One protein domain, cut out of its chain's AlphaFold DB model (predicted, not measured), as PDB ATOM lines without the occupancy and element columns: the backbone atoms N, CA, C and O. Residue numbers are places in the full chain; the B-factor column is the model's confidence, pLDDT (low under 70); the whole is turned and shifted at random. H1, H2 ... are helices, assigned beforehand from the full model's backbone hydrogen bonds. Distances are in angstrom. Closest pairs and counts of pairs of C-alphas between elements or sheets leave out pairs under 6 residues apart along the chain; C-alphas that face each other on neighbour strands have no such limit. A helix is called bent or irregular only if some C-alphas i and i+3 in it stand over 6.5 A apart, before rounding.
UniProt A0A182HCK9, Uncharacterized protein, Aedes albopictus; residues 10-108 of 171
ATOM      1  N   HIS A  10     -42.447 -52.935  59.837       58.00
ATOM      2  CA  HIS A  10     -41.097 -52.470  60.158       58.00
ATOM      3  C   HIS A  10     -40.121 -52.488  58.967       58.00
ATOM      4  O   HIS A  10     -39.188 -51.694  58.956       58.00
ATOM      5  N   LEU A  11     -40.315 -53.357  57.964       59.72
ATOM      6  CA  LEU A  11     -39.472 -53.368  56.758       59.72
ATOM      7  C   LEU A  11     -39.830 -52.229  55.799       59.72
ATOM      8  O   LEU A  11     -39.008 -51.835  54.983       59.72
ATOM      9  N   ALA A  12     -41.033 -51.672  55.916       63.53
ATOM     10  CA  ALA A  12     -41.524 -50.561  55.114       63.53
ATOM     11  C   ALA A  12     -41.381 -49.216  55.843       63.53
ATOM     12  O   ALA A  12     -42.261 -48.364  55.770       63.53
ATOM     13  N   GLY A  13     -40.290 -49.037  56.586       72.50
ATOM     14  CA  GLY A  13     -40.058 -47.803  57.326       72.50
ATOM     15  C   GLY A  13     -39.877 -46.587  56.411       72.50
ATOM     16  O   GLY A  13     -39.330 -46.688  55.309       72.50
ATOM     17  N   ARG A  14     -40.256 -45.411  56.927       79.06
ATOM     18  CA  ARG A  14     -40.028 -44.073  56.339       79.06
ATOM     19  C   ARG A  14     -38.648 -43.903  55.660       79.06
ATOM     20  O   ARG A  14     -38.628 -43.387  54.543       79.06
ATOM     21  N   PRO A  15     -37.511 -44.381  56.218       83.12
ATOM     22  CA  PRO A  15     -36.210 -44.288  55.548       83.12
ATOM     23  C   PRO A  15     -36.113 -45.073  54.233       83.12
ATOM     24  O   PRO A  15     -35.540 -44.568  53.271       83.12
ATOM     25  N   LEU A  16     -36.690 -46.279  54.162       85.50
ATOM     26  CA  LEU A  16     -36.656 -47.098  52.948       85.50
ATOM     27  C   LEU A  16     -37.490 -46.456  51.840       85.50
ATOM     28  O   LEU A  16     -37.046 -46.377  50.700       85.50
ATOM     29  N   ILE A  17     -38.688 -45.979  52.175       85.62
ATOM     30  CA  ILE A  17     -39.578 -45.334  51.206       85.62
ATOM     31  C   ILE A  17     -38.934 -44.050  50.665       85.62
ATOM     32  O   ILE A  17     -38.952 -43.820  49.455       85.62
ATOM     33  N   ASN A  18     -38.296 -43.262  51.534       86.81
ATOM     34  CA  ASN A  18     -37.523 -42.088  51.126       86.81
ATOM     35  C   ASN A  18     -36.360 -42.444  50.218       86.81
ATOM     36  O   ASN A  18     -36.181 -41.816  49.176       86.81
ATOM     37  N   PHE A  19     -35.595 -43.469  50.587       89.31
ATOM     38  CA  PHE A  19     -34.491 -43.949  49.774       89.31
ATOM     39  C   PHE A  19     -34.973 -44.392  48.389       89.31
ATOM     40  O   PHE A  19     -34.427 -43.943  47.387       89.31
ATOM     41  N   LEU A  20     -36.026 -45.211  48.313       90.50
ATOM     42  CA  LEU A  20     -36.584 -45.688  47.046       90.50
ATOM     43  C   LEU A  20     -37.109 -44.538  46.188       90.50
ATOM     44  O   LEU A  20     -36.856 -44.510  44.988       90.50
ATOM     45  N   THR A  21     -37.807 -43.579  46.792       89.56
ATOM     46  CA  THR A  21     -38.381 -42.434  46.075       89.56
ATOM     47  C   THR A  21     -37.290 -41.486  45.570       89.56
ATOM     48  O   THR A  21     -37.335 -41.046  44.422       89.56
ATOM     49  N   GLY A  22     -36.265 -41.224  46.385       89.50
ATOM     50  CA  GLY A  22     -35.099 -40.434  45.990       89.50
ATOM     51  C   GLY A  22     -34.272 -41.120  44.902       89.50
ATOM     52  O   GLY A  22     -33.958 -40.498  43.887       89.50
ATOM     53  N   ALA A  23     -33.989 -42.416  45.065       91.19
ATOM     54  CA  ALA A  23     -33.274 -43.219  44.079       91.19
ATOM     55  C   ALA A  23     -34.046 -43.302  42.758       91.19
ATOM     56  O   ALA A  23     -33.444 -43.157  41.699       91.19
ATOM     57  N   PHE A  24     -35.370 -43.473  42.806       92.25
ATOM     58  CA  PHE A  24     -36.220 -43.424  41.621       92.25
ATOM     59  C   PHE A  24     -36.104 -42.073  40.924       92.25
ATOM     60  O   PHE A  24     -35.761 -42.045  39.751       92.25
ATOM     61  N   ASN A  25     -36.303 -40.962  41.638       90.62
ATOM     62  CA  ASN A  25     -36.226 -39.625  41.052       90.62
ATOM     63  C   ASN A  25     -34.851 -39.353  40.415       90.62
ATOM     64  O   ASN A  25     -34.772 -38.857  39.296       90.62
ATOM     65  N   GLN A  26     -33.762 -39.734  41.086       91.19
ATOM     66  CA  GLN A  26     -32.412 -39.592  40.542       91.19
ATOM     67  C   GLN A  26     -32.212 -40.461  39.294       91.19
ATOM     68  O   GLN A  26     -31.814 -39.955  38.246       91.19
ATOM     69  N   LYS A  27     -32.516 -41.761  39.389       87.81
ATOM     70  CA  LYS A  27     -32.339 -42.715  38.288       87.81
ATOM     71  C   LYS A  27     -33.296 -42.468  37.134       87.81
ATOM     72  O   LYS A  27     -33.002 -42.917  36.041       87.81
ATOM     73  N   PHE A  28     -34.408 -41.774  37.329       86.19
ATOM     74  CA  PHE A  28     -35.350 -41.488  36.253       86.19
ATOM     75  C   PHE A  28     -34.839 -40.407  35.291       86.19
ATOM     76  O   PHE A  28     -35.056 -40.499  34.087       86.19
ATOM     77  N   PHE A  29     -34.141 -39.396  35.816       86.38
ATOM     78  CA  PHE A  29     -33.618 -38.277  35.024       86.38
ATOM     79  C   PHE A  29     -32.140 -38.422  34.641       86.38
ATOM     80  O   PHE A  29     -31.628 -37.627  33.851       86.38
ATOM     81  N   GLU A  30     -31.446 -39.419  35.187       89.81
ATOM     82  CA  GLU A  30     -30.061 -39.719  34.832       89.81
ATOM     83  C   GLU A  30     -29.960 -40.166  33.365       89.81
ATOM     84  O   GLU A  30     -30.704 -41.034  32.905       89.81
ATOM     85  N   ARG A  31     -29.027 -39.572  32.615       85.31
ATOM     86  CA  ARG A  31     -28.709 -39.983  31.244       85.31
ATOM     87  C   ARG A  31     -27.430 -40.801  31.265       85.31
ATOM     88  O   ARG A  31     -26.398 -40.302  31.701       85.31
ATOM     89  N   LEU A  32     -27.520 -42.038  30.794       87.12
ATOM     90  CA  LEU A  32     -26.396 -42.965  30.716       87.12
ATOM     91  C   LEU A  32     -25.951 -43.086  29.259       87.12
ATOM     92  O   LEU A  32     -26.780 -43.166  28.353       87.12
ATOM     93  N   GLU A  33     -24.640 -43.077  29.038       83.19
ATOM     94  CA  GLU A  33     -24.052 -43.116  27.695       83.19
ATOM     95  C   GLU A  33     -23.984 -44.550  27.149       83.19
ATOM     96  O   GLU A  33     -24.053 -44.776  25.940       83.19
ATOM     97  N   SER A  34     -23.904 -45.546  28.038       90.94
ATOM     98  CA  SER A  34     -23.837 -46.954  27.659       90.94
ATOM     99  C   SER A  34     -25.219 -47.600  27.545       90.94
ATOM    100  O   SER A  34     -26.081 -47.496  28.425       90.94
ATOM    101  N   ARG A  35     -25.408 -48.393  26.481       87.69
ATOM    102  CA  ARG A  35     -26.625 -49.193  26.268       87.69
ATOM    103  C   ARG A  35     -26.880 -50.177  27.413       87.69
ATOM    104  O   ARG A  35     -28.029 -50.369  27.805       87.69
ATOM    105  N   VAL A  36     -25.827 -50.806  27.937       90.44
ATOM    106  CA  VAL A  36     -25.940 -51.800  29.020       90.44
ATOM    107  C   VAL A  36     -26.375 -51.125  30.319       90.44
ATOM    108  O   VAL A  36     -27.240 -51.640  31.026       90.44
ATOM    109  N   GLU A  37     -25.831 -49.944  30.597       88.31
ATOM    110  CA  GLU A  37     -26.200 -49.141  31.762       88.31
ATOM    111  C   GLU A  37     -27.644 -48.647  31.660       88.31
ATOM    112  O   GLU A  37     -28.388 -48.723  32.633       88.31
ATOM    113  N   THR A  38     -28.082 -48.258  30.459       88.62
ATOM    114  CA  THR A  38     -29.477 -47.872  30.206       88.62
ATOM    115  C   THR A  38     -30.444 -49.042  30.455       88.62
ATOM    116  O   THR A  38     -31.500 -48.868  31.060       88.62
ATOM    117  N   GLU A  39     -30.095 -50.266  30.043       89.56
ATOM    118  CA  GLU A  39     -30.891 -51.465  30.361       89.56
ATOM    119  C   GLU A  39     -30.921 -51.764  31.866       89.56
ATOM    120  O   GLU A  39     -31.963 -52.119  32.425       89.56
ATOM    121  N   ALA A  40     -29.783 -51.616  32.545       90.25
ATOM    122  CA  ALA A  40     -29.700 -51.799  33.989       90.25
ATOM    123  C   ALA A  40     -30.548 -50.754  34.737       90.25
ATOM    124  O   ALA A  40     -31.265 -51.094  35.682       90.25
ATOM    125  N   GLN A  41     -30.534 -49.503  34.280       91.75
ATOM    126  CA  GLN A  41     -31.368 -48.414  34.783       91.75
ATOM    127  C   GLN A  41     -32.857 -48.703  34.581       91.75
ATOM    128  O   GLN A  41     -33.610 -48.643  35.551       91.75
ATOM    129  N   ARG A  42     -33.280 -49.120  33.378       90.25
ATOM    130  CA  ARG A  42     -34.668 -49.552  33.109       90.25
ATOM    131  C   ARG A  42     -35.133 -50.634  34.077       90.25
ATOM    132  O   ARG A  42     -36.217 -50.541  34.656       90.25
ATOM    133  N   LYS A  43     -34.305 -51.660  34.293       92.94
ATOM    134  CA  LYS A  43     -34.600 -52.745  35.246       92.94
ATOM    135  C   LYS A  43     -34.684 -52.239  36.682       92.94
ATOM    136  O   LYS A  43     -35.566 -52.666  37.424       92.94
ATOM    137  N   THR A  44     -33.800 -51.321  37.059       92.94
ATOM    138  CA  THR A  44     -33.782 -50.700  38.389       92.94
ATOM    139  C   THR A  44     -35.057 -49.895  38.626       92.94
ATOM    140  O   THR A  44     -35.726 -50.103  39.635       92.94
ATOM    141  N   ILE A  45     -35.456 -49.061  37.663       93.00
ATOM    142  CA  ILE A  45     -36.704 -48.291  37.695       93.00
ATOM    143  C   ILE A  45     -37.911 -49.223  37.850       93.00
ATOM    144  O   ILE A  45     -38.716 -49.037  38.763       93.00
ATOM    145  N   LYS A  46     -38.006 -50.275  37.027       93.81
ATOM    146  CA  LYS A  46     -39.079 -51.280  37.132       93.81
ATOM    147  C   LYS A  46     -39.125 -51.953  38.499       93.81
ATOM    148  O   LYS A  46     -40.210 -52.151  39.041       93.81
ATOM    149  N   ASN A  47     -37.970 -52.301  39.061       92.94
ATOM    150  CA  ASN A  47     -37.900 -52.919  40.381       92.94
ATOM    151  C   ASN A  47     -38.398 -51.952  41.467       92.94
ATOM    152  O   ASN A  47     -39.254 -52.320  42.267       92.94
ATOM    153  N   ILE A  48     -37.959 -50.690  41.439       92.88
ATOM    154  CA  ILE A  48     -38.424 -49.682  42.399       92.88
ATOM    155  C   ILE A  48     -39.942 -49.478  42.288       92.88
ATOM    156  O   ILE A  48     -40.634 -49.530  43.305       92.88
ATOM    157  N   LEU A  49     -40.483 -49.331  41.075       92.00
ATOM    158  CA  LEU A  49     -41.930 -49.217  40.851       92.00
ATOM    159  C   LEU A  49     -42.692 -50.446  41.365       92.00
ATOM    160  O   LEU A  49     -43.741 -50.310  41.998       92.00
ATOM    161  N   HIS A  50     -42.150 -51.645  41.143       91.62
ATOM    162  CA  HIS A  50     -42.734 -52.885  41.642       91.62
ATOM    163  C   HIS A  50     -42.786 -52.921  43.175       91.62
ATOM    164  O   HIS A  50     -43.834 -53.230  43.750       91.62
ATOM    165  N   VAL A  51     -41.678 -52.581  43.837       90.38
ATOM    166  CA  VAL A  51     -41.592 -52.535  45.302       90.38
ATOM    167  C   VAL A  51     -42.558 -51.493  45.857       90.38
ATOM    168  O   VAL A  51     -43.344 -51.816  46.744       90.38
ATOM    169  N   LEU A  52     -42.581 -50.280  45.303       88.06
ATOM    170  CA  LEU A  52     -43.504 -49.230  45.737       88.06
ATOM    171  C   LEU A  52     -44.967 -49.650  45.553       88.06
ATOM    172  O   LEU A  52     -45.756 -49.516  46.481       88.06
ATOM    173  N   SER A  53     -45.326 -50.261  44.424       89.12
ATOM    174  CA  SER A  53     -46.681 -50.788  44.197       89.12
ATOM    175  C   SER A  53     -47.080 -51.849  45.230       89.12
ATOM    176  O   SER A  53     -48.210 -51.844  45.730       89.12
ATOM    177  N   ARG A  54     -46.146 -52.727  45.623       86.75
ATOM    178  CA  ARG A  54     -46.355 -53.711  46.698       86.75
ATOM    179  C   ARG A  54     -46.519 -53.053  48.064       86.75
ATOM    180  O   ARG A  54     -47.363 -53.505  48.832       86.75
ATOM    181  N   LEU A  55     -45.753 -52.002  48.349       84.12
ATOM    182  CA  LEU A  55     -45.834 -51.239  49.595       84.12
ATOM    183  C   LEU A  55     -47.139 -50.436  49.712       84.12
ATOM    184  O   LEU A  55     -47.689 -50.314  50.806       84.12
ATOM    185  N   VAL A  56     -47.663 -49.927  48.593       84.38
ATOM    186  CA  VAL A  56     -48.987 -49.290  48.557       84.38
ATOM    187  C   VAL A  56     -50.074 -50.343  48.775       84.38
ATOM    188  O   VAL A  56     -50.928 -50.181  49.638       84.38
ATOM    189  N   ALA A  57     -50.010 -51.471  48.059       83.62
ATOM    190  CA  ALA A  57     -51.000 -52.545  48.181       83.62
ATOM    191  C   ALA A  57     -51.024 -53.215  49.567       83.62
ATOM    192  O   ALA A  57     -52.052 -53.758  49.973       83.62
ATOM    193  N   SER A  58     -49.904 -53.205  50.293       77.00
ATOM    194  CA  SER A  58     -49.832 -53.709  51.666       77.00
ATOM    195  C   SER A  58     -50.313 -52.701  52.715       77.00
ATOM    196  O   SER A  58     -50.380 -53.060  53.889       77.00
ATOM    197  N   GLY A  59     -50.643 -51.466  52.318       74.25
ATOM    198  CA  GLY A  59     -51.028 -50.384  53.227       74.25
ATOM    199  C   GLY A  59     -49.864 -49.825  54.048       74.25
ATOM    200  O   GLY A  59     -50.080 -49.042  54.966       74.25
ATOM    201  N   ALA A  60     -48.622 -50.210  53.744       72.38
ATOM    202  CA  ALA A  60     -47.463 -49.772  54.513       72.38
ATOM    203  C   ALA A  60     -47.088 -48.307  54.240       72.38
ATOM    204  O   ALA A  60     -46.605 -47.619  55.132       72.38
ATOM    205  N   ILE A  61     -47.358 -47.822  53.025       69.75
ATOM    206  CA  ILE A  61     -47.160 -46.413  52.656       69.75
ATOM    207  C   ILE A  61     -48.226 -45.498  53.284       69.75
ATOM    208  O   ILE A  61     -47.898 -44.382  53.674       69.75
ATOM    209  N   GLY A  62     -49.462 -45.982  53.460       68.19
ATOM    210  CA  GLY A  62     -50.547 -45.220  54.100       68.19
ATOM    211  C   GLY A  62     -50.347 -44.968  55.599       68.19
ATOM    212  O   GLY A  62     -51.043 -44.159  56.187       68.19
ATOM    213  N   ALA A  63     -49.369 -45.616  56.241       68.00
ATOM    214  CA  ALA A  63     -48.984 -45.295  57.620       68.00
ATOM    215  C   ALA A  63     -48.127 -44.013  57.725       68.00
ATOM    216  O   ALA A  63     -47.772 -43.586  58.824       68.00
ATOM    217  N   HIS A  64     -47.739 -43.422  56.590       73.44
ATOM    218  CA  HIS A  64     -46.829 -42.285  56.499       73.44
ATOM    219  C   HIS A  64     -47.449 -41.133  55.694       73.44
ATOM    220  O   HIS A  64     -46.827 -40.643  54.751       73.44
ATOM    221  N   ASP A  65     -48.650 -40.691  56.078       76.44
ATOM    222  CA  ASP A  65     -49.423 -39.660  55.362       76.44
ATOM    223  C   ASP A  65     -48.622 -38.380  55.082       76.44
ATOM    224  O   ASP A  65     -48.548 -37.947  53.935       76.44
ATOM    225  N   GLU A  66     -47.897 -37.845  56.071       81.50
ATOM    226  CA  GLU A  66     -47.048 -36.658  55.874       81.50
ATOM    227  C   GLU A  66     -46.006 -36.844  54.764       81.50
ATOM    228  O   GLU A  66     -45.697 -35.925  54.009       81.50
ATOM    229  N   LEU A  67     -45.408 -38.035  54.683       81.69
ATOM    230  CA  LEU A  67     -44.373 -38.341  53.700       81.69
ATOM    231  C   LEU A  67     -44.976 -38.518  52.310       81.69
ATOM    232  O   LEU A  67     -44.415 -38.071  51.304       81.69
ATOM    233  N   LEU A  68     -46.115 -39.197  52.279       83.69
ATOM    234  CA  LEU A  68     -46.872 -39.463  51.078       83.69
ATOM    235  C   LEU A  68     -47.320 -38.149  50.428       83.69
ATOM    236  O   LEU A  68     -47.078 -37.958  49.237       83.69
ATOM    237  N   GLU A  69     -47.870 -37.233  51.225       85.06
ATOM    238  CA  GLU A  69     -48.370 -35.930  50.786       85.06
ATOM    239  C   GLU A  69     -47.238 -34.963  50.404       85.06
ATOM    240  O   GLU A  69     -47.282 -34.346  49.341       85.06
ATOM    241  N   SER A  70     -46.191 -34.854  51.230       84.75
ATOM    242  CA  SER A  70     -45.130 -33.853  51.025       84.75
ATOM    243  C   SER A  70     -44.099 -34.229  49.963       84.75
ATOM    244  O   SER A  70     -43.511 -33.349  49.336       84.75
ATOM    245  N   THR A  71     -43.833 -35.526  49.781       84.56
ATOM    246  CA  THR A  71     -42.658 -35.988  49.030       84.56
ATOM    247  C   THR A  71     -43.048 -36.915  47.891       84.56
ATOM    248  O   THR A  71     -42.735 -36.643  46.732       84.56
ATOM    249  N   ILE A  72     -43.741 -38.012  48.196       85.69
ATOM    250  CA  ILE A  72     -43.941 -39.095  47.228       85.69
ATOM    251  C   ILE A  72     -44.916 -38.662  46.129       85.69
ATOM    252  O   ILE A  72     -44.558 -38.682  44.951       85.69
ATOM    253  N   VAL A  73     -46.123 -38.227  46.491       88.38
ATOM    254  CA  VAL A  73     -47.155 -37.847  45.515       88.38
ATOM    255  C   VAL A  73     -46.715 -36.693  44.607       88.38
ATOM    256  O   VAL A  73     -46.897 -36.817  43.392       88.38
ATOM    257  N   PRO A  74     -46.071 -35.619  45.106       89.06
ATOM    258  CA  PRO A  74     -45.543 -34.562  44.244       89.06
ATOM    259  C   PRO A  74     -44.491 -35.053  43.243       89.06
ATOM    260  O   PRO A  74     -44.526 -34.644  42.080       89.06
ATOM    261  N   ILE A  75     -43.580 -35.945  43.653       88.38
ATOM    262  CA  ILE A  75     -42.545 -36.504  42.766       88.38
ATOM    263  C   ILE A  75     -43.186 -37.342  41.658       88.38
ATOM    264  O   ILE A  75     -42.907 -37.113  40.481       88.38
ATOM    265  N   PHE A  76     -44.085 -38.264  42.012       89.12
ATOM    266  CA  PHE A  76     -44.760 -39.118  41.031       89.12
ATOM    267  C   PHE A  76     -45.672 -38.321  40.094       89.12
ATOM    268  O   PHE A  76     -45.641 -38.542  38.885       89.12
ATOM    269  N   SER A  77     -46.393 -37.327  40.614       89.56
ATOM    270  CA  SER A  77     -47.237 -36.437  39.805       89.56
ATOM    271  C   SER A  77     -46.423 -35.561  38.856       89.56
ATOM    272  O   SER A  77     -46.841 -35.305  37.728       89.56
ATOM    273  N   ARG A  78     -45.247 -35.087  39.286       90.19
ATOM    274  CA  ARG A  78     -44.331 -34.347  38.413       90.19
ATOM    275  C   ARG A  78     -43.813 -35.239  37.292       90.19
ATOM    276  O   ARG A  78     -43.826 -34.810  36.145       90.19
ATOM    277  N   ILE A  79     -43.379 -36.451  37.625       89.00
ATOM    278  CA  ILE A  79     -42.827 -37.398  36.653       89.00
ATOM    279  C   ILE A  79     -43.891 -37.792  35.625       89.00
ATOM    280  O   ILE A  79     -43.622 -37.700  34.431       89.00
ATOM    281  N   GLU A  80     -45.109 -38.119  36.060       89.19
ATOM    282  CA  GLU A  80     -46.233 -38.428  35.165       89.19
ATOM    283  C   GLU A  80     -46.516 -37.296  34.167       89.19
ATOM    284  O   GLU A  80     -46.689 -37.556  32.983       89.19
ATOM    285  N   ARG A  81     -46.478 -36.029  34.604       88.12
ATOM    286  CA  ARG A  81     -46.679 -34.864  33.718       88.12
ATOM    287  C   ARG A  81     -45.547 -34.634  32.721       88.12
ATOM    288  O   ARG A  81     -45.757 -33.966  31.715       88.12
ATOM    289  N   THR A  82     -44.342 -35.100  33.033       87.25
ATOM    290  CA  THR A  82     -43.178 -34.994  32.138       87.25
ATOM    291  C   THR A  82     -43.045 -36.181  31.192       87.25
ATOM    292  O   THR A  82     -42.147 -36.184  30.355       87.25
ATOM    293  N   LEU A  83     -43.891 -37.199  31.353       86.38
ATOM    294  CA  LEU A  83     -43.843 -38.413  30.562       86.38
ATOM    295  C   LEU A  83     -44.787 -38.344  29.371       86.38
ATOM    296  O   LEU A  83     -45.950 -37.987  29.508       86.38
ATOM    297  N   ASP A  84     -44.281 -38.780  28.222       83.25
ATOM    298  CA  ASP A  84     -45.106 -39.064  27.057       83.25
ATOM    299  C   ASP A  84     -45.759 -40.449  27.189       83.25
ATOM    300  O   ASP A  84     -45.140 -41.387  27.704       83.25
ATOM    301  N   ASP A  85     -46.943 -40.628  26.595       79.69
ATOM    302  CA  ASP A  85     -47.666 -41.915  26.532       79.69
ATOM    303  C   ASP A  85     -46.844 -43.053  25.891       79.69
ATOM    304  O   ASP A  85     -47.164 -44.237  26.020       79.69
ATOM    305  N   ARG A  86     -45.770 -42.706  25.171       80.06
ATOM    306  CA  ARG A  86     -44.851 -43.657  24.526       80.06
ATOM    307  C   ARG A  86     -43.776 -44.188  25.478       80.06
ATOM    308  O   ARG A  86     -43.012 -45.069  25.081       80.06
ATOM    309  N   ASN A  87     -43.675 -43.660  26.697       86.62
ATOM    310  CA  ASN A  87     -42.703 -44.122  27.677       86.62
ATOM    311  C   ASN A  87     -43.126 -45.475  28.269       86.62
ATOM    312  O   ASN A  87     -44.261 -45.662  28.701       86.62
ATOM    313  N   GLU A  88     -42.192 -46.422  28.337       87.31
ATOM    314  CA  GLU A  88     -42.462 -47.781  28.817       87.31
ATOM    315  C   GLU A  88     -42.942 -47.846  30.276       87.31
ATOM    316  O   GLU A  88     -43.617 -48.801  30.661       87.31
ATOM    317  N   HIS A  89     -42.588 -46.848  31.091       89.25
ATOM    318  CA  HIS A  89     -42.944 -46.781  32.505       89.25
ATOM    319  C   HIS A  89     -44.227 -45.985  32.751       89.25
ATOM    320  O   HIS A  89     -44.718 -45.987  33.878       89.25
ATOM    321  N   PHE A  90     -44.788 -45.334  31.726       89.12
ATOM    322  CA  PHE A  90     -45.943 -44.445  31.864       89.12
ATOM    323  C   PHE A  90     -47.117 -45.142  32.554       89.12
ATOM    324  O   PHE A  90     -47.594 -44.687  33.589       89.12
ATOM    325  N   ARG A  91     -47.514 -46.320  32.058       90.56
ATOM    326  CA  ARG A  91     -48.634 -47.089  32.620       90.56
ATOM    327  C   ARG A  91     -48.426 -47.443  34.094       90.56
ATOM    328  O   ARG A  91     -49.364 -47.332  34.882       90.56
ATOM    329  N   ASP A  92     -47.224 -47.886  34.454       90.56
ATOM    330  CA  ASP A  92     -46.902 -48.297  35.823       90.56
ATOM    331  C   ASP A  92     -46.886 -47.085  36.765       90.56
ATOM    332  O   ASP A  92     -47.416 -47.153  37.875       90.56
ATOM    333  N   ILE A  93     -46.335 -45.961  36.299       91.56
ATOM    334  CA  ILE A  93     -46.269 -44.695  37.035       91.56
ATOM    335  C   ILE A  93     -47.667 -44.117  37.243       91.56
ATOM    336  O   ILE A  93     -48.004 -43.798  38.380       91.56
ATOM    337  N   SER A  94     -48.513 -44.061  36.213       91.25
ATOM    338  CA  SER A  94     -49.897 -43.583  36.333       91.25
ATOM    339  C   SER A  94     -50.732 -44.452  37.272       91.25
ATOM    340  O   SER A  94     -51.485 -43.944  38.104       91.25
ATOM    341  N   GLN A  95     -50.587 -45.781  37.198       90.88
ATOM    342  CA  GLN A  95     -51.277 -46.689  38.121       90.88
ATOM    343  C   GLN A  95     -50.816 -46.499  39.563       90.88
ATOM    344  O   GLN A  95     -51.643 -46.492  40.478       90.88
ATOM    345  N   LEU A  96     -49.507 -46.357  39.776       90.69
ATOM    346  CA  LEU A  96     -48.957 -46.108  41.099       90.69
ATOM    347  C   LEU A  96     -49.418 -44.750  41.627       90.69
ATOM    348  O   LEU A  96     -49.896 -44.687  42.755       90.69
ATOM    349  N   ASN A  97     -49.360 -43.694  40.813       91.00
ATOM    350  CA  ASN A  97     -49.776 -42.355  41.214       91.00
ATOM    351  C   ASN A  97     -51.257 -42.331  41.602       91.00
ATOM    352  O   ASN A  97     -51.607 -41.837  42.673       91.00
ATOM    353  N   ARG A  98     -52.129 -42.967  40.811       91.19
ATOM    354  CA  ARG A  98     -53.542 -43.135  41.173       91.19
ATOM    355  C   ARG A  98     -53.705 -43.804  42.540       91.19
ATOM    356  O   ARG A  98     -54.426 -43.283  43.384       91.19
ATOM    357  N   ARG A  99     -53.006 -44.913  42.789       88.06
ATOM    358  CA  ARG A  99     -53.092 -45.635  44.072       88.06
ATOM    359  C   ARG A  99     -52.527 -44.844  45.251       88.06
ATOM    360  O   ARG A  99     -53.042 -44.963  46.359       88.06
ATOM    361  N   LEU A 100     -51.475 -44.054  45.039       88.25
ATOM    362  CA  LEU A 100     -50.910 -43.177  46.068       88.25
ATOM    363  C   LEU A 100     -51.917 -42.082  46.457       88.25
ATOM    364  O   LEU A 100     -52.144 -41.856  47.641       88.25
ATOM    365  N   ASN A 101     -52.589 -41.473  45.475       87.31
ATOM    366  CA  ASN A 101     -53.652 -40.491  45.712       87.31
ATOM    367  C   ASN A 101     -54.895 -41.114  46.375       87.31
ATOM    368  O   ASN A 101     -55.489 -40.510  47.268       87.31
ATOM    369  N   GLU A 102     -55.270 -42.336  45.987       86.81
ATOM    370  CA  GLU A 102     -56.324 -43.110  46.661       86.81
ATOM    371  C   GLU A 102     -55.942 -43.427  48.115       86.81
ATOM    372  O   GLU A 102     -56.800 -43.387  48.989       86.81
ATOM    373  N   SER A 103     -54.659 -43.682  48.394       83.38
ATOM    374  CA  SER A 103     -54.168 -43.934  49.757       83.38
ATOM    375  C   SER A 103     -54.232 -42.677  50.633       83.38
ATOM    376  O   SER A 103     -54.655 -42.779  51.779       83.38
ATOM    377  N   LEU A 104     -53.910 -41.499  50.082       79.44
ATOM    378  CA  LEU A 104     -54.102 -40.210  50.766       79.44
ATOM    379  C   LEU A 104     -55.583 -39.919  51.036       79.44
ATOM    380  O   LEU A 104     -55.958 -39.521  52.133       79.44
ATOM    381  N   SER A 105     -56.437 -40.141  50.034       75.88
ATOM    382  CA  SER A 105     -57.873 -39.841  50.129       75.88
ATOM    383  C   SER A 105     -58.625 -40.848  51.009       75.88
ATOM    384  O   SER A 105     -59.641 -40.517  51.613       75.88
ATOM    385  N   GLY A 106     -58.133 -42.088  51.083       63.66
ATOM    386  CA  GLY A 106     -58.717 -43.182  51.858       63.66
ATOM    387  C   GLY A 106     -58.365 -43.162  53.347       63.66
ATOM    388  O   GLY A 106     -59.095 -43.758  54.137       63.66
ATOM    389  N   SER A 107     -57.310 -42.445  53.756       53.78
ATOM    390  CA  SER A 107     -56.922 -42.305  55.173       53.78
ATOM    391  C   SER A 107     -57.964 -41.515  55.997       53.78
ATOM    392  O   SER A 107     -58.046 -41.651  57.215       53.78
ATOM    393  N   GLY A 108     -58.852 -40.763  55.329       45.69
ATOM    394  CA  GLY A 108     -59.960 -40.025  55.949       45.69
ATOM    395  C   GLY A 108     -61.275 -40.798  56.130       45.69
ATOM    396  O   GLY A 108     -62.225 -40.236  56.671       45.69
TER     397      GLY A 108
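What this domain is: This is residues 10 to 108 of the 171 residues of an uncharacterized protein of Aedes albopictus (UniProt A0A182HCK9). Four helices stand side by side as an up-and-down bundle, each running against the one before it in the chain, and the longest, H2, makes much of its length. It is built of two helical hairpins, H1 with H2 and H3 with H4, and the contacts go round in a ring from H1 to H2 to H4 to H3 and back to H1, somewhat splayed, for H2 meets H4 with residues 49 to 56 alone. The printed part has 99 residues with four named helices in the order H1, H2, H3, H4 and no named strand; the class is all helix. The whole is compact, with a radius of gyration of the C-alphas of 13.5 A, yet elongated in outline, spanning 45 by 29 by 20 A.

Where its parts are: H2, residues 35 to 57, is the longest helix, 32.9 A from its first to its last C-alpha; C-alpha 35 is at (-26.625, -49.193, 26.268). H1, residues 14 to 29, measures 23.0 A and begins with C-alpha 14 at (-40.028, -44.073, 56.339). H4, residues 90 to 106, measures 23.8 A and ends with C-alpha 106 at (-58.717, -43.182, 51.858). H3, residues 65 to 82, measures 24.5 A; it is irregular, with C-alphas 70 and 73 7.1 A apart, and has a kink of 32 degrees near residue 72.

How they stand to each other: H2 touches H1, the closest C-alphas being those of Ile 45 and Phe 24, 6.3 A apart. This hairpin's helices run opposite ways at a steep tilt of 36 degrees, only just past shallow. With residues 49 to 56 alone H2 touches H4, the same way at a shallow tilt of 24 degrees; the closest C-alphas are those of Ser 53 and Leu 96, 6.1 A apart. H4 touches H3, its hairpin partner, opposite ways at a shallow tilt of 29 degrees, closest at the C-alphas of Asn 97 and Phe 76, 6.0 A apart. H3 touches H1 with residues 67 to 75 alone, the same way at a shallow tilt of 13 degrees, and the closest C-alphas, those of Ile 72 and Thr 21, are 6.6 A apart. H1 and H4 are apart, and so are H2 and H3. In H2 and H4 every O i to N i+4 pair is within hydrogen-bond range, against 11 of 12 in H1 and 12 of 14 in H3.

The domain as a whole: The two C-alphas farthest apart are those of Ser 34 and Gly 108, 46.4 A. The printed part, residues 10 to 108, has no cut. The link from H1 to H2 is tight, those from H2 to H3 and from H3 to H4 are short, and no link is long. The mean pLDDT of the printed part is 84.6; it is under 70 at residues 10 to 12, 61 to 63 and 106 to 108, of which 106 belongs to H4.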